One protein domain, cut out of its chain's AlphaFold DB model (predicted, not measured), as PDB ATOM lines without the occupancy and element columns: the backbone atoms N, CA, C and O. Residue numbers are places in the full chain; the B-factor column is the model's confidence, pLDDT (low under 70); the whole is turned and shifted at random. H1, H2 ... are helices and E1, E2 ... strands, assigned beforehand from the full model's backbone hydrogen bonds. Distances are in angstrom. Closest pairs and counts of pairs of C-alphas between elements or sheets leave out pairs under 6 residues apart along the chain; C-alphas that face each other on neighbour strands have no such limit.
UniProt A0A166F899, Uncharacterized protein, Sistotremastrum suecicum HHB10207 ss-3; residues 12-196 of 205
ATOM      1  N   ALA A  12     -49.821 100.919  10.235       92.19
ATOM      2  CA  ALA A  12     -48.710 101.512   9.485       92.19
ATOM      3  C   ALA A  12     -48.429 102.973   9.886       92.19
ATOM      4  O   ALA A  12     -47.273 103.401   9.941       92.19
ATOM      5  N   GLU A  13     -49.467 103.746  10.214       93.56
ATOM      6  CA  GLU A  13     -49.320 105.123  10.692       93.56
ATOM      7  C   GLU A  13     -48.734 105.165  12.103       93.56
ATOM      8  O   GLU A  13     -47.869 106.000  12.382       93.56
ATOM      9  N   ILE A  14     -49.161 104.236  12.968       94.25
ATOM     10  CA  ILE A  14     -48.582 104.027  14.299       94.25
ATOM     11  C   ILE A  14     -47.085 103.731  14.160       94.25
ATOM     12  O   ILE A  14     -46.266 104.439  14.747       94.25
ATOM     13  N   ALA A  15     -46.713 102.749  13.331       94.00
ATOM     14  CA  ALA A  15     -45.318 102.369  13.115       94.00
ATOM     15  C   ALA A  15     -44.467 103.529  12.574       94.00
ATOM     16  O   ALA A  15     -43.340 103.735  13.022       94.00
ATOM     17  N   LYS A  16     -45.019 104.336  11.658       95.00
ATOM     18  CA  LYS A  16     -44.348 105.534  11.136       95.00
ATOM     19  C   LYS A  16     -44.127 106.592  12.221       95.00
ATOM     20  O   LYS A  16     -43.033 107.143  12.312       95.00
ATOM     21  N   LYS A  17     -45.147 106.889  13.034       95.50
ATOM     22  CA  LYS A  17     -45.087 107.909  14.100       95.50
ATOM     23  C   LYS A  17     -44.219 107.485  15.284       95.50
ATOM     24  O   LYS A  17     -43.633 108.340  15.936       95.50
ATOM     25  N   LEU A  18     -44.122 106.184  15.552       96.00
ATOM     26  CA  LEU A  18     -43.353 105.621  16.664       96.00
ATOM     27  C   LEU A  18     -41.998 105.044  16.239       96.00
ATOM     28  O   LEU A  18     -41.389 104.300  17.008       96.00
ATOM     29  N   LYS A  19     -41.495 105.417  15.053       94.62
ATOM     30  CA  LYS A  19     -40.197 104.956  14.540       94.62
ATOM     31  C   LYS A  19     -39.072 105.151  15.560       94.62
ATOM     32  O   LYS A  19     -38.322 104.212  15.806       94.62
ATOM     33  N   ASP A  20     -38.978 106.326  16.178       94.38
ATOM     34  CA  ASP A  20     -37.891 106.627  17.117       94.38
ATOM     35  C   ASP A  20     -38.026 105.856  18.445       94.38
ATOM     36  O   ASP A  20     -37.051 105.222  18.853       94.38
ATOM     37  N   PRO A  21     -39.206 105.791  19.104       95.19
ATOM     38  CA  PRO A  21     -39.420 104.886  20.236       95.19
ATOM     39  C   PRO A  21     -39.105 103.416  19.939       95.19
ATOM     40  O   PRO A  21     -38.500 102.744  20.774       95.19
ATOM     41  N   PHE A  22     -39.485 102.917  18.760       95.38
ATOM     42  CA  PHE A  22     -39.197 101.546  18.330       95.38
ATOM     43  C   PHE A  22     -37.704 101.332  18.084       95.38
ATOM     44  O   PHE A  22     -37.142 100.327  18.512       95.38
ATOM     45  N   GLN A  23     -37.036 102.303  17.466       93.06
ATOM     46  CA  GLN A  23     -35.592 102.274  17.265       93.06
ATOM     47  C   GLN A  23     -34.835 102.312  18.596       93.06
ATOM     48  O   GLN A  23     -33.849 101.596  18.772       93.06
ATOM     49  N   LYS A  24     -35.301 103.116  19.554       92.56
ATOM     50  CA  LYS A  24     -34.726 103.150  20.898       92.56
ATOM     51  C   LYS A  24     -34.922 101.814  21.612       92.56
ATOM     52  O   LYS A  24     -33.971 101.298  22.182       92.56
ATOM     53  N   ALA A  25     -36.122 101.236  21.541       92.38
ATOM     54  CA  ALA A  25     -36.410  99.916  22.093       92.38
ATOM     55  C   ALA A  25     -35.474  98.840  21.555       92.38
ATOM     56  O   ALA A  25     -34.916  98.054  22.317       92.38
ATOM     57  N   TRP A  26     -35.279  98.854  20.240       92.19
ATOM     58  CA  TRP A  26     -34.354  97.967  19.564       92.19
ATOM     59  C   TRP A  26     -32.924  98.138  20.073       92.19
ATOM     60  O   TRP A  26     -32.316  97.164  20.492       92.19
ATOM     61  N   ASN A  27     -32.409  99.367  20.129       88.81
ATOM     62  CA  ASN A  27     -31.053  99.620  20.622       88.81
ATOM     63  C   ASN A  27     -30.883  99.192  22.088       88.81
ATOM     64  O   ASN A  27     -29.900  98.538  22.422       88.81
ATOM     65  N   ASP A  28     -31.863  99.502  22.942       88.12
ATOM     66  CA  ASP A  28     -31.869  99.115  24.358       88.12
ATOM     67  C   ASP A  28     -31.902  97.578  24.538       88.12
ATOM     68  O   ASP A  28     -31.643  97.084  25.632       88.12
ATOM     69  N   SER A  29     -32.229  96.811  23.486       87.19
ATOM     70  CA  SER A  29     -32.217  95.342  23.522       87.19
ATOM     71  C   SER A  29     -30.804  94.760  23.488       87.19
ATOM     72  O   SER A  29     -30.643  93.575  23.746       87.19
ATOM     73  N   PHE A  30     -29.786  95.565  23.173       84.06
ATOM     74  CA  PHE A  30     -28.394  95.141  23.025       84.06
ATOM     75  C   PHE A  30     -27.511  95.947  23.982       84.06
ATOM     76  O   PHE A  30     -26.878  96.935  23.602       84.06
ATOM     77  N   LEU A  31     -27.507  95.558  25.257       75.69
ATOM     78  CA  LEU A  31     -26.730  96.253  26.277       75.69
ATOM     79  C   LEU A  31     -25.230  96.002  26.070       75.69
ATOM     80  O   LEU A  31     -24.778  94.865  25.948       75.69
ATOM     81  N   LYS A  32     -24.443  97.084  26.044       71.69
ATOM     82  CA  LYS A  32     -22.991  97.013  25.842       71.69
ATOM     83  C   LYS A  32     -22.347  96.115  26.905       71.69
ATOM     84  O   LYS A  32     -22.560  96.323  28.095       71.69
ATOM     85  N   GLY A  33     -21.527  95.164  26.458       69.88
ATOM     86  CA  GLY A  33     -20.801  94.238  27.331       69.88
ATOM     87  C   GLY A  33     -21.630  93.059  27.847       69.88
ATOM     88  O   GLY A  33     -21.125  92.295  28.662       69.88
ATOM     89  N   GLN A  34     -22.881  92.892  27.403       68.44
ATOM     90  CA  GLN A  34     -23.674  91.709  27.735       68.44
ATOM     91  C   GLN A  34     -23.597  90.654  26.629       68.44
ATOM     92  O   GLN A  34     -23.678  90.972  25.444       68.44
ATOM     93  N   LYS A  35     -23.499  89.380  27.039       68.75
ATOM     94  CA  LYS A  35     -23.534  88.206  26.148       68.75
ATOM     95  C   LYS A  35     -24.960  87.800  25.732       68.75
ATOM     96  O   LYS A  35     -25.166  86.734  25.160       68.75
ATOM     97  N   TYR A  36     -25.956  88.630  26.016       70.56
ATOM     98  CA  TYR A  36     -27.350  88.357  25.697       70.56
ATOM     99  C   TYR A  36     -28.072  89.636  25.278       70.56
ATOM    100  O   TYR A  36     -27.672  90.745  25.636       70.56
ATOM    101  N   ALA A  37     -29.126  89.472  24.484       79.00
ATOM    102  CA  ALA A  37     -30.050  90.555  24.176       79.00
ATOM    103  C   ALA A  37     -31.203  90.538  25.182       79.00
ATOM    104  O   ALA A  37     -31.381  89.543  25.856       79.00
ATOM    105  N   CYS A  38     -32.010  91.587  25.291       80.38
ATOM    106  CA  CYS A  38     -33.208  91.582  26.137       80.38
ATOM    107  C   CYS A  38     -34.404  92.071  25.337       80.38
ATOM    108  O   CYS A  38     -34.285  93.057  24.612       80.38
ATOM    109  N   GLU A  39     -35.571  91.449  25.504       86.69
ATOM    110  CA  GLU A  39     -36.796  92.041  24.975       86.69
ATOM    111  C   GLU A  39     -37.072  93.379  25.662       86.69
ATOM    112  O   GLU A  39     -36.916  93.554  26.874       86.69
ATOM    113  N   GLN A  40     -37.472  94.349  24.854       90.94
ATOM    114  CA  GLN A  40     -37.699  95.725  25.241       90.94
ATOM    115  C   GLN A  40     -39.016  96.180  24.641       90.94
ATOM    116  O   GLN A  40     -39.268  95.957  23.465       90.94
ATOM    117  N   GLY A  41     -39.832  96.912  25.390       93.06
ATOM    118  CA  GLY A  41     -41.182  97.211  24.923       93.06
ATOM    119  C   GLY A  41     -41.917  98.259  25.734       93.06
ATOM    120  O   GLY A  41     -41.308  99.075  26.434       93.06
ATOM    121  N   GLY A  42     -43.234  98.264  25.591       93.81
ATOM    122  CA  GLY A  42     -44.113  99.163  26.312       93.81
ATOM    123  C   GLY A  42     -45.502  99.283  25.699       93.81
ATOM    124  O   GLY A  42     -46.007  98.384  25.027       93.81
ATOM    125  N   PHE A  43     -46.113 100.433  25.950       93.19
ATOM    126  CA  PHE A  43     -47.518 100.718  25.698       93.19
ATOM    127  C   PHE A  43     -47.658 101.880  24.720       93.19
ATOM    128  O   PHE A  43     -46.889 102.843  24.770       93.19
ATOM    129  N   ILE A  44     -48.653 101.808  23.844       94.06
ATOM    130  CA  ILE A  44     -48.966 102.838  22.854       94.06
ATOM    131  C   ILE A  44     -50.261 103.519  23.265       94.06
ATOM    132  O   ILE A  44     -51.277 102.855  23.452       94.06
ATOM    133  N   PHE A  45     -50.246 104.842  23.368       92.06
ATOM    134  CA  PHE A  45     -51.407 105.630  23.762       92.06
ATOM    135  C   PHE A  45     -51.742 106.700  22.731       92.06
ATOM    136  O   PHE A  45     -50.853 107.244  22.076       92.06
ATOM    137  N   ILE A  46     -53.019 107.069  22.688       90.81
ATOM    138  CA  ILE A  46     -53.479 108.364  22.178       90.81
ATOM    139  C   ILE A  46     -54.163 109.149  23.286       90.81
ATOM    140  O   ILE A  46     -54.628 108.578  24.274       90.81
ATOM    141  N   THR A  47     -54.272 110.456  23.105       88.00
ATOM    142  CA  THR A  47     -55.084 111.313  23.972       88.00
ATOM    143  C   THR A  47     -56.484 111.447  23.376       88.00
ATOM    144  O   THR A  47     -56.618 111.783  22.202       88.00
ATOM    145  N   ARG A  48     -57.550 111.237  24.164       83.88
ATOM    146  CA  ARG A  48     -58.946 111.309  23.683       83.88
ATOM    147  C   ARG A  48     -59.275 112.648  23.016       83.88
ATOM    148  O   ARG A  48     -59.922 112.662  21.979       83.88
ATOM    149  N   SER A  49     -58.804 113.759  23.583       85.75
ATOM    150  CA  SER A  49     -59.003 115.101  23.016       85.75
ATOM    151  C   SER A  49     -58.133 115.386  21.787       85.75
ATOM    152  O   SER A  49     -58.366 116.366  21.084       85.75
ATOM    153  N   LYS A  50     -57.121 114.551  21.523       86.81
ATOM    154  CA  LYS A  50     -56.140 114.730  20.450       86.81
ATOM    155  C   LYS A  50     -55.729 113.375  19.856       86.81
ATOM    156  O   LYS A  50     -54.584 112.952  20.003       86.81
ATOM    157  N   PRO A  51     -56.636 112.682  19.152       81.50
ATOM    158  CA  PRO A  51     -56.412 111.305  18.698       81.50
ATOM    159  C   PRO A  51     -55.248 111.141  17.708       81.50
ATOM    160  O   PRO A  51     -54.735 110.041  17.531       81.50
ATOM    161  N   LYS A  52     -54.783 112.237  17.093       86.06
ATOM    162  CA  LYS A  52     -53.613 112.259  16.198       86.06
ATOM    163  C   LYS A  52     -52.264 112.285  16.938       86.06
ATOM    164  O   LYS A  52     -51.222 112.070  16.302       86.06
ATOM    165  N   GLU A  53     -52.272 112.567  18.243       90.81
ATOM    166  CA  GLU A  53     -51.098 112.539  19.121       90.81
ATOM    167  C   GLU A  53     -50.902 111.120  19.667       90.81
ATOM    168  O   GLU A  53     -51.441 110.748  20.709       90.81
ATOM    169  N   ILE A  54     -50.130 110.320  18.928       93.75
ATOM    170  CA  ILE A  54     -49.720 108.973  19.334       93.75
ATOM    171  C   ILE A  54     -48.425 109.082  20.134       93.75
ATOM    172  O   ILE A  54     -47.480 109.736  19.693       93.75
ATOM    173  N   ARG A  55     -48.357 108.408  21.280       94.75
ATOM    174  CA  ARG A  55     -47.151 108.333  22.113       94.75
ATOM    175  C   ARG A  55     -46.871 106.905  22.556       94.75
ATOM    176  O   ARG A  55     -47.794 106.120  22.752       94.75
ATOM    177  N   ALA A  56     -45.600 106.601  22.785       95.19
ATOM    178  CA  ALA A  56     -45.166 105.355  23.401       95.19
ATOM    179  C   ALA A  56     -44.694 105.610  24.840       95.19
ATOM    180  O   ALA A  56     -43.989 106.584  25.100       95.19
ATOM    181  N   VAL A  57     -45.052 104.722  25.766       93.69
ATOM    182  CA  VAL A  57     -44.494 104.659  27.124       93.69
ATOM    183  C   VAL A  57     -43.743 103.350  27.259       93.69
ATOM    184  O   VAL A  57     -44.329 102.280  27.121       93.69
ATOM    185  N   ARG A  58     -42.443 103.436  27.523       92.25
ATOM    186  CA  ARG A  58     -41.563 102.280  27.700       92.25
ATOM    187  C   ARG A  58     -41.790 101.659  29.078       92.25
ATOM    188  O   ARG A  58     -41.847 102.395  30.061       92.25
ATOM    189  N   ALA A  59     -41.883 100.334  29.140       87.31
ATOM    190  CA  ALA A  59     -41.709  99.605  30.396       87.31
ATOM    191  C   ALA A  59     -40.252  99.738  30.874       87.31
ATOM    192  O   ALA A  59     -39.367 100.101  30.087       87.31
ATOM    193  N   ARG A  60     -39.985  99.492  32.162       77.44
ATOM    194  CA  ARG A  60     -38.611  99.562  32.676       77.44
ATOM    195  C   ARG A  60     -37.774  98.445  32.051       77.44
ATOM    196  O   ARG A  60     -38.207  97.299  31.990       77.44
ATOM    197  N   ALA A  61     -36.561  98.774  31.610       62.78
ATOM    198  CA  ALA A  61     -35.607  97.757  31.178       62.78
ATOM    199  C   ALA A  61     -35.289  96.837  32.369       62.78
ATOM    200  O   ALA A  61     -34.952  97.332  33.444       62.78
ATOM    201  N   GLY A  62     -35.423  95.520  32.199       53.41
ATOM    202  CA  GLY A  62     -35.157  94.561  33.274       53.41
ATOM    203  C   GLY A  62     -36.307  94.337  34.268       53.41
ATOM    204  O   GLY A  62     -36.151  93.514  35.161       53.41
ATOM    205  N   GLU A  63     -37.493  94.945  34.082       52.03
ATOM    206  CA  GLU A  63     -38.761  94.383  34.630       52.03
ATOM    207  C   GLU A  63     -39.148  93.053  33.948       52.03
ATOM    208  O   GLU A  63     -40.186  92.452  34.202       52.03
ATOM    209  N   THR A  64     -38.275  92.595  33.065       46.44
ATOM    210  CA  THR A  64     -38.424  91.536  32.097       46.44
ATOM    211  C   THR A  64     -37.184  90.682  32.243       46.44
ATOM    212  O   THR A  64     -36.071  91.206  32.325       46.44
ATOM    213  N   PHE A  65     -37.397  89.385  32.419       48.69
ATOM    214  CA  PHE A  65     -36.389  88.430  32.857       48.69
ATOM    215  C   PHE A  65     -35.029  88.617  32.166       48.69
ATOM    216  O   PHE A  65     -34.951  88.840  30.959       48.69
ATOM    217  N   LEU A  66     -33.950  88.452  32.939       41.75
ATOM    218  CA  LEU A  66     -32.614  88.206  32.400       41.75
ATOM    219  C   LEU A  66     -32.716  87.056  31.391       41.75
ATOM    220  O   LEU A  66     -33.130  85.956  31.771       41.75
ATOM    221  N   GLN A  67     -32.304  87.279  30.140       44.28
ATOM    222  CA  GLN A  67     -31.930  86.160  29.285       44.28
ATOM    223  C   GLN A  67     -30.672  85.561  29.909       44.28
ATOM    224  O   GLN A  67     -29.560  86.031  29.683       44.28
ATOM    225  N   ARG A  68     -30.835  84.590  30.812       38.31
ATOM    226  CA  ARG A  68     -29.673  83.867  31.324       38.31
ATOM    227  C   ARG A  68     -28.995  83.180  30.129       38.31
ATOM    228  O   ARG A  68     -29.693  82.777  29.195       38.31
ATOM    229  N   PRO A  69     -27.662  83.045  30.149       40.66
ATOM    230  CA  PRO A  69     -26.952  82.279  29.136       40.66
ATOM    231  C   PRO A  69     -27.554  80.863  29.034       40.66
ATOM    232  O   PRO A  69     -28.081  80.315  30.012       40.66
ATOM    233  N   SER A  70     -27.582  80.345  27.803       47.09
ATOM    234  CA  SER A  70     -28.382  79.206  27.311       47.09
ATOM    235  C   SER A  70     -28.234  77.884  28.077       47.09
ATOM    236  O   SER A  70     -28.953  76.926  27.815       47.09
ATOM    237  N   ASP A  71     -27.291  77.817  29.001       46.22
ATOM    238  CA  ASP A  71     -26.866  76.660  29.778       46.22
ATOM    239  C   ASP A  71     -27.617  76.486  31.112       46.22
ATOM    240  O   ASP A  71     -27.562  75.407  31.697       46.22
ATOM    241  N   LYS A  72     -28.370  77.494  31.594       40.16
ATOM    242  CA  LYS A  72     -29.096  77.422  32.892       40.16
ATOM    243  C   LYS A  72     -30.600  77.688  32.819       40.16
ATOM    244  O   LYS A  72     -31.235  77.960  33.841       40.16
ATOM    245  N   VAL A  73     -31.168  77.637  31.623       46.12
ATOM    246  CA  VAL A  73     -32.583  77.903  31.353       46.12
ATOM    247  C   VAL A  73     -33.162  76.637  30.725       46.12
ATOM    248  O   VAL A  73     -32.597  76.168  29.738       46.12
ATOM    249  N   PRO A  74     -34.244  76.042  31.265       48.78
ATOM    250  CA  PRO A  74     -34.998  75.029  30.534       48.78
ATOM    251  C   PRO A  74     -35.242  75.521  29.104       48.78
ATOM    252  O   PRO A  74     -35.575  76.696  28.934       48.78
ATOM    253  N   LYS A  75     -35.079  74.653  28.095       44.53
ATOM    254  CA  LYS A  75     -35.200  74.981  26.655       44.53
ATOM    255  C   LYS A  75     -36.480  75.749  26.274       44.53
ATOM    256  O   LYS A  75     -36.531  76.326  25.194       44.53
ATOM    257  N   ASP A  76     -37.456  75.804  27.175       41.69
ATOM    258  CA  ASP A  76     -38.785  76.374  26.973       41.69
ATOM    259  C   ASP A  76     -39.009  77.719  27.697       41.69
ATOM    260  O   ASP A  76     -40.078  78.319  27.581       41.69
ATOM    261  N   SER A  77     -38.027  78.229  28.449       44.50
ATOM    262  CA  SER A  77     -38.145  79.532  29.130       44.50
ATOM    263  C   SER A  77     -37.626  80.646  28.231       44.50
ATOM    264  O   SER A  77     -36.467  81.042  28.322       44.50
ATOM    265  N   ASN A  78     -38.496  81.162  27.363       48.69
ATOM    266  CA  ASN A  78     -38.205  82.373  26.605       48.69
ATOM    267  C   ASN A  78     -38.310  83.598  27.536       48.69
ATOM    268  O   ASN A  78     -39.393  83.888  28.049       48.69
ATOM    269  N   PRO A  79     -37.204  84.311  27.793       55.75
ATOM    270  CA  PRO A  79     -37.190  85.521  28.612       55.75
ATOM    271  C   PRO A  79     -37.923  86.655  27.882       55.75
ATOM    272  O   PRO A  79     -37.352  87.345  27.038       55.75
ATOM    273  N   GLY A  80     -39.208  86.798  28.203       66.00
ATOM    274  CA  GLY A  80     -40.106  87.774  27.598       66.00
ATOM    275  C   GLY A  80     -40.293  89.040  28.431       66.00
ATOM    276  O   GLY A  80     -39.966  89.097  29.624       66.00
ATOM    277  N   ILE A  81     -40.863  90.062  27.798       74.88
ATOM    278  CA  ILE A  81     -41.319  91.270  28.488       74.88
ATOM    279  C   ILE A  81     -42.710  91.114  29.106       74.88
ATOM    280  O   ILE A  81     -43.691  90.849  28.414       74.88
ATOM    281  N   ASP A  82     -42.822  91.347  30.417       77.38
ATOM    282  CA  ASP A  82     -44.125  91.423  31.067       77.38
ATOM    283  C   ASP A  82     -44.785  92.786  30.817       77.38
ATOM    284  O   ASP A  82     -44.441  93.812  31.402       77.38
ATOM    285  N   LEU A  83     -45.772  92.783  29.922       80.81
ATOM    286  CA  LEU A  83     -46.646  93.925  29.655       80.81
ATOM    287  C   LEU A  83     -48.020  93.767  30.320       80.81
ATOM    288  O   LEU A  83     -48.973  94.420  29.911       80.81
ATOM    289  N   SER A  84     -48.182  92.891  31.313       77.38
ATOM    290  CA  SER A  84     -49.463  92.676  32.002       77.38
ATOM    291  C   SER A  84     -49.946  93.919  32.758       77.38
ATOM    292  O   SER A  84     -51.151  94.164  32.836       77.38
ATOM    293  N   ARG A  85     -49.024  94.753  33.255       81.19
ATOM    294  CA  ARG A  85     -49.334  95.974  34.003       81.19
ATOM    295  C   ARG A  85     -49.124  97.221  33.151       81.19
ATOM    296  O   ARG A  85     -47.998  97.651  32.922       81.19
ATOM    297  N   VAL A  86     -50.222  97.855  32.750       83.62
ATOM    298  CA  VAL A  86     -50.191  99.127  32.014       83.62
ATOM    299  C   VAL A  86     -49.623 100.240  32.899       83.62
ATOM    300  O   VAL A  86     -50.085 100.452  34.021       83.62
ATOM    301  N   ILE A  87     -48.645 100.984  32.380       84.00
ATOM    302  CA  ILE A  87     -48.047 102.143  33.057       84.00
ATOM    303  C   ILE A  87     -48.149 103.405  32.201       84.00
ATOM    304  O   ILE A  87     -48.251 103.351  30.976       84.00
ATOM    305  N   GLY A  88     -48.101 104.568  32.855       81.88
ATOM    306  CA  GLY A  88     -48.079 105.864  32.170       81.88
ATOM    307  C   GLY A  88     -49.366 106.204  31.410       81.88
ATOM    308  O   GLY A  88     -49.335 107.041  30.502       81.88
ATOM    309  N   ALA A  89     -50.490 105.579  31.773       82.31
ATOM    310  CA  ALA A  89     -51.818 106.010  31.360       82.31
ATOM    311  C   ALA A  89     -52.148 107.327  32.086       82.31
ATOM    312  O   ALA A  89     -52.504 107.334  33.260       82.31
ATOM    313  N   GLY A  90     -51.950 108.460  31.408       79.06
ATOM    314  CA  GLY A  90     -52.380 109.763  31.920       79.06
ATOM    315  C   GLY A  90     -53.893 109.936  31.772       79.06
ATOM    316  O   GLY A  90     -54.528 109.229  30.983       79.06
ATOM    317  N   ASN A  91     -54.469 110.917  32.469       81.19
ATOM    318  CA  ASN A  91     -55.890 111.244  32.333       81.19
ATOM    319  C   ASN A  91     -56.267 111.492  30.863       81.19
ATOM    320  O   ASN A  91     -55.584 112.217  30.143       81.19
ATOM    321  N   GLY A  92     -57.350 110.855  30.414       83.75
ATOM    322  CA  GLY A  92     -57.817 110.947  29.029       83.75
ATOM    323  C   GLY A  92     -56.980 110.171  28.006       83.75
ATOM    324  O   GLY A  92     -57.237 110.307  26.810       83.75
ATOM    325  N   SER A  93     -56.007 109.357  28.433       86.88
ATOM    326  CA  SER A  93     -55.289 108.452  27.529       86.88
ATOM    327  C   SER A  93     -56.145 107.239  27.164       86.88
ATOM    328  O   SER A  93     -56.847 106.678  28.002       86.88
ATOM    329  N   ILE A  94     -56.045 106.802  25.914       86.44
ATOM    330  CA  ILE A  94     -56.615 105.556  25.407       86.44
ATOM    331  C   ILE A  94     -55.437 104.658  25.042       86.44
ATOM    332  O   ILE A  94     -54.601 105.045  24.225       86.44
ATOM    333  N   LEU A  95     -55.366 103.480  25.658       88.19
ATOM    334  CA  LEU A  95     -54.408 102.446  25.278       88.19
ATOM    335  C   LEU A  95     -54.792 101.904  23.898       88.19
ATOM    336  O   LEU A  95     -55.892 101.381  23.727       88.19
ATOM    337  N   LEU A  96     -53.895 102.070  22.928       88.81
ATOM    338  CA  LEU A  96     -54.058 101.560  21.572       88.81
ATOM    339  C   LEU A  96     -53.441 100.189  21.383       88.81
ATOM    340  O   LEU A  96     -53.971  99.431  20.593       88.81
ATOM    341  N   GLY A  97     -52.347  99.872  22.067       91.44
ATOM    342  CA  GLY A  97     -51.652  98.610  21.853       91.44
ATOM    343  C   GLY A  97     -50.391  98.472  22.683       91.44
ATOM    344  O   GLY A  97     -50.034  99.359  23.464       91.44
ATOM    345  N   THR A  98     -49.705  97.356  22.485       93.06
ATOM    346  CA  THR A  98     -48.395  97.077  23.080       93.06
ATOM    347  C   THR A  98     -47.339  96.913  22.003       93.06
ATOM    348  O   THR A  98     -47.648  96.577  20.863       93.06
ATOM    349  N   PHE A  99     -46.077  97.125  22.354       95.50
ATOM    350  CA  PHE A  99     -44.965  96.802  21.468       95.50
ATOM    351  C   PHE A  99     -43.831  96.147  22.238       95.50
ATOM    352  O   PHE A  99     -43.626  96.471  23.410       95.50
ATOM    353  N   HIS A 100     -43.071  95.284  21.573       94.12
ATOM    354  CA  HIS A 100     -41.861  94.681  22.120       94.12
ATOM    355  C   HIS A 100     -40.867  94.277  21.032       94.12
ATOM    356  O   HIS A 100     -41.201  94.257  19.849       94.12
ATOM    357  N   THR A 101     -39.619  94.012  21.410       92.69
ATOM    358  CA  THR A 101     -38.553  93.618  20.484       92.69
ATOM    359  C   THR A 101     -38.346  92.111  20.474       92.69
ATOM    360  O   THR A 101     -38.409  91.479  21.518       92.69
ATOM    361  N   HIS A 102     -38.031  91.556  19.302       90.19
ATOM    362  CA  HIS A 102     -37.492  90.201  19.130       90.19
ATOM    363  C   HIS A 102     -36.040  90.331  18.629       90.19
ATOM    364  O   HIS A 102     -35.803  90.376  17.415       90.19
ATOM    365  N   PRO A 103     -35.051  90.494  19.532       83.00
ATOM    366  CA  PRO A 103     -33.679  90.850  19.147       83.00
ATOM    367  C   PRO A 103     -32.836  89.668  18.638       83.00
ATOM    368  O   PRO A 103     -31.808  89.860  17.969       83.00
ATOM    369  N   LEU A 104     -33.268  88.445  18.949       76.38
ATOM    370  CA  LEU A 104     -32.584  87.209  18.589       76.38
ATOM    371  C   LEU A 104     -32.566  86.984  17.066       76.38
ATOM    372  O   LEU A 104     -33.317  87.594  16.300       76.38
ATOM    373  N   ARG A 105     -31.613  86.167  16.614       66.94
ATOM    374  CA  ARG A 105     -31.475  85.761  15.209       66.94
ATOM    375  C   ARG A 105     -32.475  84.649  14.877       66.94
ATOM    376  O   ARG A 105     -32.852  83.905  15.772       66.94
ATOM    377  N   GLU A 106     -32.842  84.522  13.601       60.16
ATOM    378  CA  GLU A 106     -33.823  83.541  13.093       60.16
ATOM    379  C   GLU A 106     -33.486  82.080  13.427       60.16
ATOM    380  O   GLU A 106     -34.388  81.279  13.648       60.16
ATOM    381  N   ASP A 107     -32.199  81.746  13.518       63.31
ATOM    382  CA  ASP A 107     -31.689  80.424  13.899       63.31
ATOM    383  C   ASP A 107     -31.815  80.131  15.404       63.31
ATOM    384  O   ASP A 107     -31.717  78.978  15.818       63.31
ATOM    385  N   ARG A 108     -32.047  81.161  16.229       65.44
ATOM    386  CA  ARG A 108     -32.181  81.049  17.691       65.44
ATOM    387  C   ARG A 108     -33.582  81.375  18.196       65.44
ATOM    388  O   ARG A 108     -33.992  80.833  19.217       65.44
ATOM    389  N   ALA A 109     -34.310  82.253  17.511       69.94
ATOM    390  CA  ALA A 109     -35.714  82.536  17.774       69.94
ATOM    391  C   ALA A 109     -36.397  83.191  16.567       69.94
ATOM    392  O   ALA A 109     -35.781  83.886  15.759       69.94
ATOM    393  N   SER A 110     -37.715  83.018  16.485       81.25
ATOM    394  CA  SER A 110     -38.521  83.609  15.422       81.25
ATOM    395  C   SER A 110     -38.551  85.147  15.514       81.25
ATOM    396  O   SER A 110     -38.871  85.693  16.576       81.25
ATOM    397  N   PRO A 111     -38.308  85.884  14.411       83.31
ATOM    398  CA  PRO A 111     -38.498  87.334  14.355       83.31
ATOM    399  C   PRO A 111     -39.983  87.721  14.241       83.31
ATOM    400  O   PRO A 111     -40.298  88.908  14.152       83.31
ATOM    401  N   TYR A 112     -40.876  86.729  14.194       89.06
ATOM    402  CA  TYR A 112     -42.325  86.879  14.134       89.06
ATOM    403  C   TYR A 112     -42.944  86.754  15.531       89.06
ATOM    404  O   TYR A 112     -42.349  86.106  16.395       89.06
ATOM    405  N   PRO A 113     -44.143  87.323  15.750       88.94
ATOM    406  CA  PRO A 113     -44.897  87.105  16.980       88.94
ATOM    407  C   PRO A 113     -45.066  85.612  17.266       88.94
ATOM    408  O   PRO A 113     -45.382  84.827  16.371       88.94
ATOM    409  N   SER A 114     -44.860  85.231  18.519       86.56
ATOM    410  CA  SER A 114     -45.099  83.882  19.015       86.56
ATOM    411  C   SER A 114     -46.594  83.608  19.220       86.56
ATOM    412  O   SER A 114     -47.446  84.509  19.207       86.56
ATOM    413  N   ASP A 115     -46.933  82.350  19.498       82.81
ATOM    414  CA  ASP A 115     -48.281  82.006  19.948       82.81
ATOM    415  C   ASP A 115     -48.627  82.681  21.280       82.81
ATOM    416  O   ASP A 115     -49.785  83.039  21.487       82.81
ATOM    417  N   ALA A 116     -47.655  82.900  22.169       82.25
ATOM    418  CA  ALA A 116     -47.881  83.614  23.424       82.25
ATOM    419  C   ALA A 116     -48.215  85.095  23.178       82.25
ATOM    420  O   ALA A 116     -49.108  85.641  23.828       82.25
ATOM    421  N   ASP A 117     -47.568  85.731  22.200       86.81
ATOM    422  CA  ASP A 117     -47.880  87.105  21.793       86.81
ATOM    423  C   ASP A 117     -49.304  87.205  21.252       86.81
ATOM    424  O   ASP A 117     -50.095  88.039  21.693       86.81
ATOM    425  N   THR A 118     -49.657  86.298  20.342       85.44
ATOM    426  CA  THR A 118     -50.993  86.236  19.738       85.44
ATOM    427  C   THR A 118     -52.075  85.987  20.791       85.44
ATOM    428  O   THR A 118     -53.131  86.623  20.752       85.44
ATOM    429  N   ASP A 119     -51.811  85.106  21.761       80.94
ATOM    430  CA  ASP A 119     -52.716  84.844  22.885       80.94
ATOM    431  C   ASP A 119     -52.883  86.078  23.772       80.94
ATOM    432  O   ASP A 119     -53.999  86.439  24.139       80.94
ATOM    433  N   ASN A 120     -51.785  86.770  24.076       80.25
ATOM    434  CA  ASN A 120     -51.813  87.996  24.861       80.25
ATOM    435  C   ASN A 120     -52.589  89.107  24.145       80.25
ATOM    436  O   ASN A 120     -53.436  89.743  24.769       80.25
ATOM    437  N   ALA A 121     -52.362  89.322  22.848       83.94
ATOM    438  CA  ALA A 121     -53.130  90.283  22.054       83.94
ATOM    439  C   ALA A 121     -54.626  89.940  22.040       83.94
ATOM    440  O   ALA A 121     -55.466  90.830  22.187       83.94
ATOM    441  N   TRP A 122     -54.965  88.649  21.939       81.50
ATOM    442  CA  TRP A 122     -56.346  88.186  22.040       81.50
ATOM    443  C   TRP A 122     -56.945  88.453  23.423       81.50
ATOM    444  O   TRP A 122     -57.978  89.109  23.512       81.50
ATOM    445  N   ARG A 123     -56.293  88.034  24.511       78.25
ATOM    446  CA  ARG A 123     -56.795  88.255  25.881       78.25
ATOM    447  C   ARG A 123     -56.978  89.737  26.196       78.25
ATOM    448  O   ARG A 123     -57.902  90.105  26.909       78.25
ATOM    449  N   ARG A 124     -56.097  90.582  25.659       78.31
ATOM    450  CA  ARG A 124     -56.109  92.033  25.871       78.31
ATOM    451  C   ARG A 124     -57.043  92.775  24.920       78.31
ATOM    452  O   ARG A 124     -57.307  93.944  25.169       78.31
ATOM    453  N   GLN A 125     -57.488  92.133  23.836       82.75
ATOM    454  CA  GLN A 125     -58.180  92.764  22.705       82.75
ATOM    455  C   GLN A 125     -57.468  94.048  22.245       82.75
ATOM    456  O   GLN A 125     -58.071  95.117  22.123       82.75
ATOM    457  N   LEU A 126     -56.154  93.950  22.048       85.25
ATOM    458  CA  LEU A 126     -55.312  95.058  21.609       85.25
ATOM    459  C   LEU A 126     -54.355  94.595  20.509       85.25
ATOM    460  O   LEU A 126     -53.847  93.474  20.598       85.25
ATOM    461  N   PRO A 127     -54.054  95.449  19.514       90.62
ATOM    462  CA  PRO A 127     -52.947  95.203  18.609       90.62
ATOM    463  C   PRO A 127     -51.627  95.141  19.371       90.62
ATOM    464  O   PRO A 127     -51.381  95.873  20.340       90.62
ATOM    465  N   GLY A 128     -50.749  94.291  18.864       93.19
ATOM    466  CA  GLY A 128     -49.361  94.213  19.261       93.19
ATOM    467  C   GLY A 128     -48.430  94.540  18.099       93.19
ATOM    468  O   GLY A 128     -48.748  94.314  16.930       93.19
ATOM    469  N   PHE A 129     -47.253  95.064  18.436       96.19
ATOM    470  CA  PHE A 129     -46.176  95.328  17.488       96.19
ATOM    471  C   PHE A 129     -44.906  94.596  17.920       96.19
ATOM    472  O   PHE A 129     -44.391  94.856  19.003       96.19
ATOM    473  N   VAL A 130     -44.383  93.715  17.067       95.38
ATOM    474  CA  VAL A 130     -43.049  93.123  17.237       95.38
ATOM    475  C   VAL A 130     -42.046  93.914  16.410       95.38
ATOM    476  O   VAL A 130     -42.223  94.112  15.209       95.38
ATOM    477  N   ILE A 131     -40.971  94.352  17.056       95.06
ATOM    478  CA  ILE A 131     -39.822  94.992  16.426       95.06
ATOM    479  C   ILE A 131     -38.706  93.953  16.337       95.06
ATOM    480  O   ILE A 131     -38.047  93.645  17.329       95.06
ATOM    481  N   GLY A 132     -38.493  93.407  15.148       91.75
ATOM    482  CA  GLY A 132     -37.530  92.336  14.927       91.75
ATOM    483  C   GLY A 132     -36.658  92.564  13.701       91.75
ATOM    484  O   GLY A 132     -36.760  93.564  12.983       91.75
ATOM    485  N   ARG A 133     -35.815  91.572  13.412       87.81
ATOM    486  CA  ARG A 133     -34.932  91.576  12.233       87.81
ATOM    487  C   ARG A 133     -35.702  91.571  10.908       87.81
ATOM    488  O   ARG A 133     -35.223  92.149   9.932       87.81
ATOM    489  N   ALA A 134     -36.905  90.992  10.895       88.94
ATOM    490  CA  ALA A 134     -37.800  90.953   9.737       88.94
ATOM    491  C   ALA A 134     -38.487  92.303   9.441       88.94
ATOM    492  O   ALA A 134     -38.972  92.537   8.323       88.94
ATOM    493  N   GLY A 135     -38.524  93.219  10.413       92.75
ATOM    494  CA  GLY A 135     -39.246  94.481  10.306       92.75
ATOM    495  C   GLY A 135     -39.985  94.864  11.579       92.75
ATOM    496  O   GLY A 135     -39.792  94.275  12.639       92.75
ATOM    497  N   ILE A 136     -40.874  95.844  11.433       95.75
ATOM    498  CA  ILE A 136     -41.934  96.095  12.406       95.75
ATOM    499  C   ILE A 136     -43.152  95.309  11.931       95.75
ATOM    500  O   ILE A 136     -43.678  95.563  10.841       95.75
ATOM    501  N   LEU A 137     -43.569  94.337  12.731       95.50
ATOM    502  CA  LEU A 137     -44.700  93.463  12.462       95.50
ATOM    503  C   LEU A 137     -45.859  93.844  13.377       95.50
ATOM    504  O   LEU A 137     -45.671  94.020  14.574       95.50
ATOM    505  N   HIS A 138     -47.048  93.953  12.811       94.94
ATOM    506  CA  HIS A 138     -48.305  94.112  13.526       94.94
ATOM    507  C   HIS A 138     -49.001  92.755  13.647       94.94
ATOM    508  O   HIS A 138     -48.965  91.966  12.701       94.94
ATOM    509  N   TYR A 139     -49.649  92.496  14.776       92.06
ATOM    510  CA  TYR A 139     -50.490  91.326  15.025       92.06
ATOM    511  C   TYR A 139     -51.617  91.698  15.994       92.06
ATOM    512  O   TYR A 139     -51.580  92.752  16.624       92.06
ATOM    513  N   GLY A 140     -52.608  90.822  16.149       88.06
ATOM    514  CA  GLY A 140     -53.777  91.114  16.976       88.06
ATOM    515  C   GLY A 140     -54.923  91.736  16.185       88.06
ATOM    516  O   GLY A 140     -54.991  91.635  14.959       88.06
ATOM    517  N   LEU A 141     -55.835  92.372  16.916       82.06
ATOM    518  CA  LEU A 141     -56.930  93.145  16.339       82.06
ATOM    519  C   LEU A 141     -56.410  94.445  15.737       82.06
ATOM    520  O   LEU A 141     -55.612  95.124  16.367       82.06
ATOM    521  N   GLU A 142     -56.940  94.851  14.586       75.38
ATOM    522  CA  GLU A 142     -56.638  96.174  14.020       75.38
ATOM    523  C   GLU A 142     -57.197  97.315  14.884       75.38
ATOM    524  O   GLU A 142     -56.594  98.383  14.984       75.38
ATOM    525  N   TYR A 143     -58.343  97.086  15.529       69.00
ATOM    526  CA  TYR A 143     -59.009  98.039  16.409       69.00
ATOM    527  C   TYR A 143     -59.781  97.320  17.519       69.00
ATOM    528  O   TYR A 143     -60.155  96.155  17.387       69.00
ATOM    529  N   ARG A 144     -60.047  98.038  18.615       71.75
ATOM    530  CA  ARG A 144     -60.943  97.583  19.687       71.75
ATOM    531  C   ARG A 144     -62.275  98.317  19.611       71.75
ATOM    532  O   ARG A 144     -62.285  99.526  19.391       71.75
ATOM    533  N   GLU A 145     -63.373  97.609  19.852       64.62
ATOM    534  CA  GLU A 145     -64.707  98.220  19.898       64.62
ATOM    535  C   GLU A 145     -64.885  99.122  21.131       64.62
ATOM    536  O   GLU A 145     -65.418 100.226  21.020       64.62
ATOM    537  N   ASP A 146     -64.387  98.705  22.305       67.69
ATOM    538  CA  ASP A 146     -64.469  99.511  23.529       67.69
ATOM    539  C   ASP A 146     -63.141 100.196  23.866       67.69
ATOM    540  O   ASP A 146     -62.201  99.598  24.399       67.69
ATOM    541  N   SER A 147     -63.084 101.503  23.598       64.00
ATOM    542  CA  SER A 147     -61.922 102.330  23.899       64.00
ATOM    543  C   SER A 147     -61.950 103.016  25.272       64.00
ATOM    544  O   SER A 147     -61.078 103.848  25.557       64.00
ATOM    545  N   ARG A 148     -62.942 102.713  26.116       63.28
ATOM    546  CA  ARG A 148     -63.256 103.465  27.341       63.28
ATOM    547  C   ARG A 148     -62.636 102.897  28.607       63.28
ATOM    548  O   ARG A 148     -62.863 103.486  29.656       63.28
ATOM    549  N   ASN A 149     -61.854 101.820  28.530       62.44
ATOM    550  CA  ASN A 149     -61.093 101.312  29.669       62.44
ATOM    551  C   ASN A 149     -59.658 101.886  29.661       62.44
ATOM    552  O   ASN A 149     -58.794 101.331  28.974       62.44
ATOM    553  N   PRO A 150     -59.387 103.023  30.339       52.81
ATOM    554  CA  PRO A 150     -58.035 103.551  30.513       52.81
ATOM    555  C   PRO A 150     -57.276 102.867  31.663       52.81
ATOM    556  O   PRO A 150     -56.079 103.099  31.801       52.81
ATOM    557  N   GLY A 151     -57.959 102.066  32.493       55.50
ATOM    558  CA  GLY A 151     -57.411 101.463  33.714       55.50
ATOM    559  C   GLY A 151     -56.983 100.000  33.578       55.50
ATOM    560  O   GLY A 151     -56.483  99.431  34.543       55.50
ATOM    561  N   GLY A 152     -57.174  99.376  32.415       61.19
ATOM    562  CA  GLY A 152     -56.836  97.972  32.207       61.19
ATOM    563  C   GLY A 152     -57.281  97.440  30.851       61.19
ATOM    564  O   GLY A 152     -57.734  98.185  29.978       61.19
ATOM    565  N   TYR A 153     -57.134  96.130  30.676       64.19
ATOM    566  CA  TYR A 153     -57.561  95.447  29.464       64.19
ATOM    567  C   TYR A 153     -59.089  95.294  29.425       64.19
ATOM    568  O   TYR A 153     -59.711  95.103  30.472       64.19
ATOM    569  N   PRO A 154     -59.730  95.429  28.251       63.41
ATOM    570  CA  PRO A 154     -61.119  95.015  28.080       63.41
ATOM    571  C   PRO A 154     -61.297  93.531  28.452       63.41
ATOM    572  O   PRO A 154     -60.335  92.760  28.397       63.41
ATOM    573  N   PRO A 155     -62.516  93.125  28.844       62.81
ATOM    574  CA  PRO A 155     -62.806  91.731  29.137       62.81
ATOM    575  C   PRO A 155     -62.581  90.863  27.898       62.81
ATOM    576  O   PRO A 155     -62.861  91.264  26.767       62.81
ATOM    577  N   GLN A 156     -62.082  89.654  28.135       66.00
ATOM    578  CA  GLN A 156     -61.907  88.646  27.103       66.00
ATOM    579  C   GLN A 156     -63.272  88.299  26.477       66.00
ATOM    580  O   GLN A 156     -64.225  88.043  27.219       66.00
ATOM    581  N   PRO A 157     -63.398  88.264  25.139       64.00
ATOM    582  CA  PRO A 157     -64.640  87.854  24.498       64.00
ATOM    583  C   PRO A 157     -64.934  86.373  24.775       64.00
ATOM    584  O   PRO A 157     -64.028  85.537  24.830       64.00
ATOM    585  N   HIS A 158     -66.216  86.035  24.918       58.09
ATOM    586  CA  HIS A 158     -66.664  84.646  24.999       58.09
ATOM    587  C   HIS A 158     -66.531  83.985  23.617       58.09
ATOM    588  O   HIS A 158     -67.245  84.357  22.691       58.09
ATOM    589  N   GLY A 159     -65.627  83.011  23.460       64.38
ATOM    590  CA  GLY A 159     -65.476  82.278  22.199       64.38
ATOM    591  C   GLY A 159     -64.098  81.657  21.977       64.38
ATOM    592  O   GLY A 159     -63.211  81.741  22.826       64.38
ATOM    593  N   SER A 160     -63.932  81.011  20.820       56.44
ATOM    594  CA  SER A 160     -62.671  80.395  20.398       56.44
ATOM    595  C   SER A 160     -61.621  81.444  20.035       56.44
ATOM    596  O   SER A 160     -61.936  82.488  19.464       56.44
ATOM    597  N   ARG A 161     -60.353  81.128  20.306       65.19
ATOM    598  CA  ARG A 161     -59.203  81.959  19.952       65.19
ATOM    599  C   ARG A 161     -59.143  82.197  18.439       65.19
ATOM    600  O   ARG A 161     -59.037  81.252  17.662       65.19
ATOM    601  N   THR A 162     -59.154  83.462  18.032       65.81
ATOM    602  CA  THR A 162     -58.851  83.849  16.649       65.81
ATOM    603  C   THR A 162     -57.340  83.826  16.461       65.81
ATOM    604  O   THR A 162     -56.606  84.464  17.216       65.81
ATOM    605  N   VAL A 163     -56.857  83.092  15.460       70.31
ATOM    606  CA  VAL A 163     -55.449  83.161  15.055       70.31
ATOM    607  C   VAL A 163     -55.244  84.477  14.312       70.31
ATOM    608  O   VAL A 163     -55.741  84.648  13.198       70.31
ATOM    609  N   TYR A 164     -54.529  85.420  14.923       78.75
ATOM    610  CA  TYR A 164     -54.174  86.664  14.249       78.75
ATOM    611  C   TYR A 164     -52.978  86.438  13.338       78.75
ATOM    612  O   TYR A 164     -51.907  86.035  13.788       78.75
ATOM    613  N   ARG A 165     -53.145  86.724  12.046       83.25
ATOM    614  CA  ARG A 165     -52.009  86.764  11.124       83.25
ATOM    615  C   ARG A 165     -51.191  88.019  11.402       83.25
ATOM    616  O   ARG A 165     -51.741  89.102  11.584       83.25
ATOM    617  N   SER A 166     -49.870  87.869  11.433       88.44
ATOM    618  CA  SER A 166     -48.970  89.013  11.519       88.44
ATOM    619  C   SER A 166     -48.741  89.628  10.139       88.44
ATOM    620  O   SER A 166     -48.579  88.900   9.158       88.44
ATOM    621  N   HIS A 167     -48.629  90.953  10.070       92.19
ATOM    622  CA  HIS A 167     -48.367  91.695   8.838       92.19
ATOM    623  C   HIS A 167     -47.218  92.681   9.040       92.19
ATOM    624  O   HIS A 167     -47.115  93.330  10.079       92.19
ATOM    625  N   LYS A 168     -46.351  92.832   8.038       93.31
ATOM    626  CA  LYS A 168     -45.271  93.821   8.083       93.31
ATOM    627  C   LYS A 168     -45.828  95.221   7.843       93.31
ATOM    628  O   LYS A 168     -46.421  95.478   6.801       93.31
ATOM    629  N   VAL A 169     -45.600  96.123   8.792       94.50
ATOM    630  CA  VAL A 169     -46.104  97.510   8.770       94.50
ATOM    631  C   VAL A 169     -44.987  98.552   8.759       94.50
ATOM    632  O   VAL A 169     -45.243  99.744   8.615       94.50
ATOM    633  N   GLY A 170     -43.736  98.114   8.889       92.31
ATOM    634  CA  GLY A 170     -42.578  98.988   8.812       92.31
ATOM    635  C   GLY A 170     -41.292  98.239   8.502       92.31
ATOM    636  O   GLY A 170     -41.191  97.014   8.630       92.31
ATOM    637  N   ASN A 171     -40.288  99.002   8.082       90.31
ATOM    638  CA  ASN A 171     -38.942  98.483   7.887       90.31
ATOM    639  C   ASN A 171     -38.312  98.101   9.222       90.31
ATOM    640  O   ASN A 171     -38.717  98.591  10.276       90.31
ATOM    641  N   ARG A 172     -37.306  97.226   9.161       83.12
ATOM    642  CA  ARG A 172     -36.530  96.903  10.354       83.12
ATOM    643  C   ARG A 172     -35.859  98.174  10.890       83.12
ATOM    644  O   ARG A 172     -35.514  99.049  10.083       83.12
ATOM    645  N   PRO A 173     -35.661  98.277  12.213       77.88
ATOM    646  CA  PRO A 173     -34.720  99.236  12.779       77.88
ATOM    647  C   PRO A 173     -33.323  99.053  12.161       77.88
ATOM    648  O   PRO A 173     -33.091  98.121  11.386       77.88
ATOM    649  N   ASN A 174     -32.378  99.934  12.484       80.25
ATOM    650  CA  ASN A 174     -30.969  99.732  12.123       80.25
ATOM    651  C   ASN A 174     -30.485  98.284  12.399       80.25
ATOM    652  O   ASN A 174     -31.073  97.524  13.173       80.25
ATOM    653  N   ASN A 175     -29.392  97.890  11.742       77.12
ATOM    654  CA  ASN A 175     -28.795  96.579  11.987       77.12
ATOM    655  C   ASN A 175     -28.529  96.402  13.491       77.12
ATOM    656  O   ASN A 175     -28.088  97.348  14.148       77.12
ATOM    657  N   ALA A 176     -28.782  95.201  14.022       68.06
ATOM    658  CA  ALA A 176     -28.388  94.897  15.395       68.06
ATOM    659  C   ALA A 176     -26.870  95.137  15.540       68.06
ATOM    660  O   ALA A 176     -26.137  94.830  14.594       68.06
ATOM    661  N   PRO A 177     -26.379  95.652  16.683       64.75
ATOM    662  CA  PRO A 177     -24.960  95.973  16.873       64.75
ATOM    663  C   PRO A 177     -24.013  94.823  16.509       64.75
ATOM    664  O   PRO A 177     -22.934  95.058  15.984       64.75
ATOM    665  N   TYR A 178     -24.462  93.581  16.694       59.53
ATOM    666  CA  TYR A 178     -23.702  92.357  16.439       59.53
ATOM    667  C   TYR A 178     -23.951  91.716  15.068       59.53
ATOM    668  O   TYR A 178     -23.606  90.567  14.848       59.53
ATOM    669  N   GLN A 179     -24.617  92.418  14.153       54.16
ATOM    670  CA  GLN A 179     -24.976  91.883  12.836       54.16
ATOM    671  C   GLN A 179     -23.918  92.180  11.761       54.16
ATOM    672  O   GLN A 179     -24.079  91.743  10.626       54.16
ATOM    673  N   LYS A 180     -22.888  92.977  12.082       47.69
ATOM    674  CA  LYS A 180     -21.773  93.255  11.164       47.69
ATOM    675  C   LYS A 180     -20.633  92.242  11.284       47.69
ATOM    676  O   LYS A 180     -20.017  91.961  10.266       47.69
ATOM    677  N   ASP A 181     -20.450  91.645  12.461       47.00
ATOM    678  CA  ASP A 181     -19.323  90.762  12.766       47.00
ATOM    679  C   ASP A 181     -19.832  89.438  13.358       47.00
ATOM    680  O   ASP A 181     -19.605  89.126  14.525       47.00
ATOM    681  N   ASP A 182     -20.553  88.654  12.550       47.38
ATOM    682  CA  ASP A 182     -21.035  87.314  12.931       47.38
ATOM    683  C   ASP A 182     -19.896  86.371  13.397       47.38
ATOM    684  O   ASP A 182     -20.177  85.380  14.061       47.38
ATOM    685  N   ALA A 183     -18.630  86.697  13.103       46.94
ATOM    686  CA  ALA A 183     -17.444  85.947  13.524       46.94
ATOM    687  C   ALA A 183     -17.015  86.197  14.987       46.94
ATOM    688  O   ALA A 183     -16.529  85.282  15.643       46.94
ATOM    689  N   LEU A 184     -17.238  87.397  15.543       45.91
ATOM    690  CA  LEU A 184     -16.713  87.753  16.877       45.91
ATOM    691  C   LEU A 184     -17.484  87.102  18.037       45.91
ATOM    692  O   LEU A 184     -16.973  87.011  19.146       45.91
ATOM    693  N   TRP A 185     -18.707  86.621  17.797       44.12
ATOM    694  CA  TRP A 185     -19.461  85.878  18.815       44.12
ATOM    695  C   TRP A 185     -19.017  84.426  18.970       44.12
ATOM    696  O   TRP A 185     -19.324  83.833  20.003       44.12
ATOM    697  N   GLU A 186     -18.351  83.840  17.972       48.53
ATOM    698  CA  GLU A 186     -17.839  82.468  18.072       48.53
ATOM    699  C   GLU A 186     -16.460  82.415  18.742       48.53
ATOM    700  O   GLU A 186     -16.197  81.476  19.492       48.53
ATOM    701  N   GLU A 187     -15.614  83.433  18.553       49.34
ATOM    702  CA  GLU A 187     -14.276  83.486  19.163       49.34
ATOM    703  C   GLU A 187     -14.348  83.653  20.695       49.34
ATOM    704  O   GLU A 187     -13.794  82.825  21.418       49.34
ATOM    705  N   ASP A 188     -15.163  84.586  21.206       48.81
ATOM    706  CA  ASP A 188     -15.364  84.777  22.658       48.81
ATOM    707  C   ASP A 188     -16.080  83.588  23.346       48.81
ATOM    708  O   ASP A 188     -16.061  83.461  24.574       48.81
ATOM    709  N   PHE A 189     -16.762  82.723  22.582       46.25
ATOM    710  CA  PHE A 189     -17.430  81.521  23.104       46.25
ATOM    711  C   PHE A 189     -16.510  80.294  23.127       46.25
ATOM    712  O   PHE A 189     -16.711  79.394  23.947       46.25
ATOM    713  N   ASN A 190     -15.518  80.247  22.236       47.44
ATOM    714  CA  ASN A 190     -14.540  79.166  22.183       47.44
ATOM    715  C   ASN A 190     -13.352  79.416  23.125       47.44
ATOM    716  O   ASN A 190     -12.893  78.462  23.750       47.44
ATOM    717  N   GLU A 191     -12.927  80.668  23.342       50.22
ATOM    718  CA  GLU A 191     -11.851  80.963  24.307       50.22
ATOM    719  C   GLU A 191     -12.231  80.626  25.764       50.22
ATOM    720  O   GLU A 191     -11.384  80.160  26.527       50.22
ATOM    721  N   GLU A 192     -13.503  80.764  26.164       48.97
ATOM    722  CA  GLU A 192     -13.957  80.348  27.508       48.97
ATOM    723  C   GLU A 192     -14.140  78.825  27.653       48.97
ATOM    724  O   GLU A 192     -14.098  78.308  28.772       48.97
ATOM    725  N   ARG A 193     -14.307  78.071  26.553       48.88
ATOM    726  CA  ARG A 193     -14.348  76.596  26.605       48.88
ATOM    727  C   ARG A 193     -12.969  75.987  26.814       48.88
ATOM    728  O   ARG A 193     -12.857  75.019  27.566       48.88
ATOM    729  N   ASP A 194     -11.938  76.569  26.213       49.81
ATOM    730  CA  ASP A 194     -10.575  76.045  26.334       49.81
ATOM    731  C   ASP A 194      -9.928  76.357  27.694       49.81
ATOM    732  O   ASP A 194      -9.031  75.633  28.128       49.81
ATOM    733  N   GLN A 195     -10.442  77.337  28.447       50.84
ATOM    734  CA  GLN A 195      -9.976  77.625  29.814       50.84
ATOM    735  C   GLN A 195     -10.627  76.756  30.909       50.84
ATOM    736  O   GLN A 195     -10.239  76.846  32.073       50.84
ATOM    737  N   SER A 196     -11.574  75.873  30.569       47.88
ATOM    738  CA  SER A 196     -12.262  74.991  31.533       47.88
ATOM    739  C   SER A 196     -11.660  73.575  31.640       47.88
ATOM    740  O   SER A 196     -12.268  72.710  32.272       47.88
TER     741      SER A 196
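Overview. This is residues 12 to 196 of the 205 residues of an uncharacterized protein of Sistotremastrum suecicum HHB10207 ss-3 (UniProt A0A166F899). What does the domain look like? One six-stranded sheet, strongly twisted and curled like part of a barrel, wraps round H1, with H2 over the same face and H3 over the other. A tail holding H4 reaches away from this body; residues 190 to 196 stick out, as do residues 71 to 76 of the long E2 to E3 loop. What is it built of? The printed part has 185 residues, with named elements in the order H1 H2 E1 E2 E3 H3 E4 E5 E6 H4; the sheet is mixed, in the order E2 E1 E3 E4 E5 E6, and the class is mixed, helices and strands, with under half of the residues in named elements. The whole is compact, with a radius of gyration of the C-alphas of 17.6 A and spans of 60 by 34 by 27 A.

Along the chain. Where do the first elements lie? H1, residues 12 to 17, begins at C-alpha 12 at (-48.710, 101.512, 9.485), and H2 is residues 19 to 28. E1, residues 41 to 47, is 19.8 A long; E2, residues 50 to 58, is 20.5 A long and bends by 66 degrees at residue 53. What follows? E3, residues 93 to 102, is 26.8 A long and bends by 52 degrees at residue 96. H3 is residues 115 to 124, E4 128 to 132, E5 135 to 139 and E6 167 to 170; H4, residues 184 to 194, 16.3 A long, ends at C-alpha 194 at (-10.575, 76.045, 26.334).

Arrangement. How do the strands pair? E1 and E2 are a hairpin, with N 43 and O 57 2.8 A apart; E1 and E3 are antiparallel, with N 44 and O 97 2.8 A apart. E3, H3 and E4 are a strand-helix-strand unit, two parallel neighbours with a helix between and a right-handed crossover; N 131 and O 100 are 2.8 A apart. E4, E5 and E6 are a meander, each strand the antiparallel neighbour of the one before, with N 130 and O 137 2.8 A apart and N 138 and O 167 2.8 A apart. Where are the helices? In three layers, H1 and H2 are on one face and H3 on the other; the closest C-alphas are Ala 12 and Val 169 for H1 and E6, 4.8 A, Trp 26 and Thr 101 for H2 and E3, 6.1 A, and Ala 121 and Gly 128 for H3 and E4, 6.1 A. H4 is not on the sheet. Are the helix backbones complete? Every O i to N i+4 pair is within hydrogen-bond range in H1, H2 and H3; H4 has 3 of 7, and 3 of 8 O i to N i+3 pairs.

Size, cuts and confidence. How large is it? The two C-alphas farthest apart, those of Ser 49 and Asp 194, are 62.3 A apart. Is it unbroken? The printed part has no cut; the links H2 to E1, E2 to E3, E3 to H3, E5 to E6 and E6 to H4 are long. Where is confidence low? The mean pLDDT of the printed part is 75.3, and 68 residues are under 70, among them 61 to 80, 145 to 162 and 176 to 196.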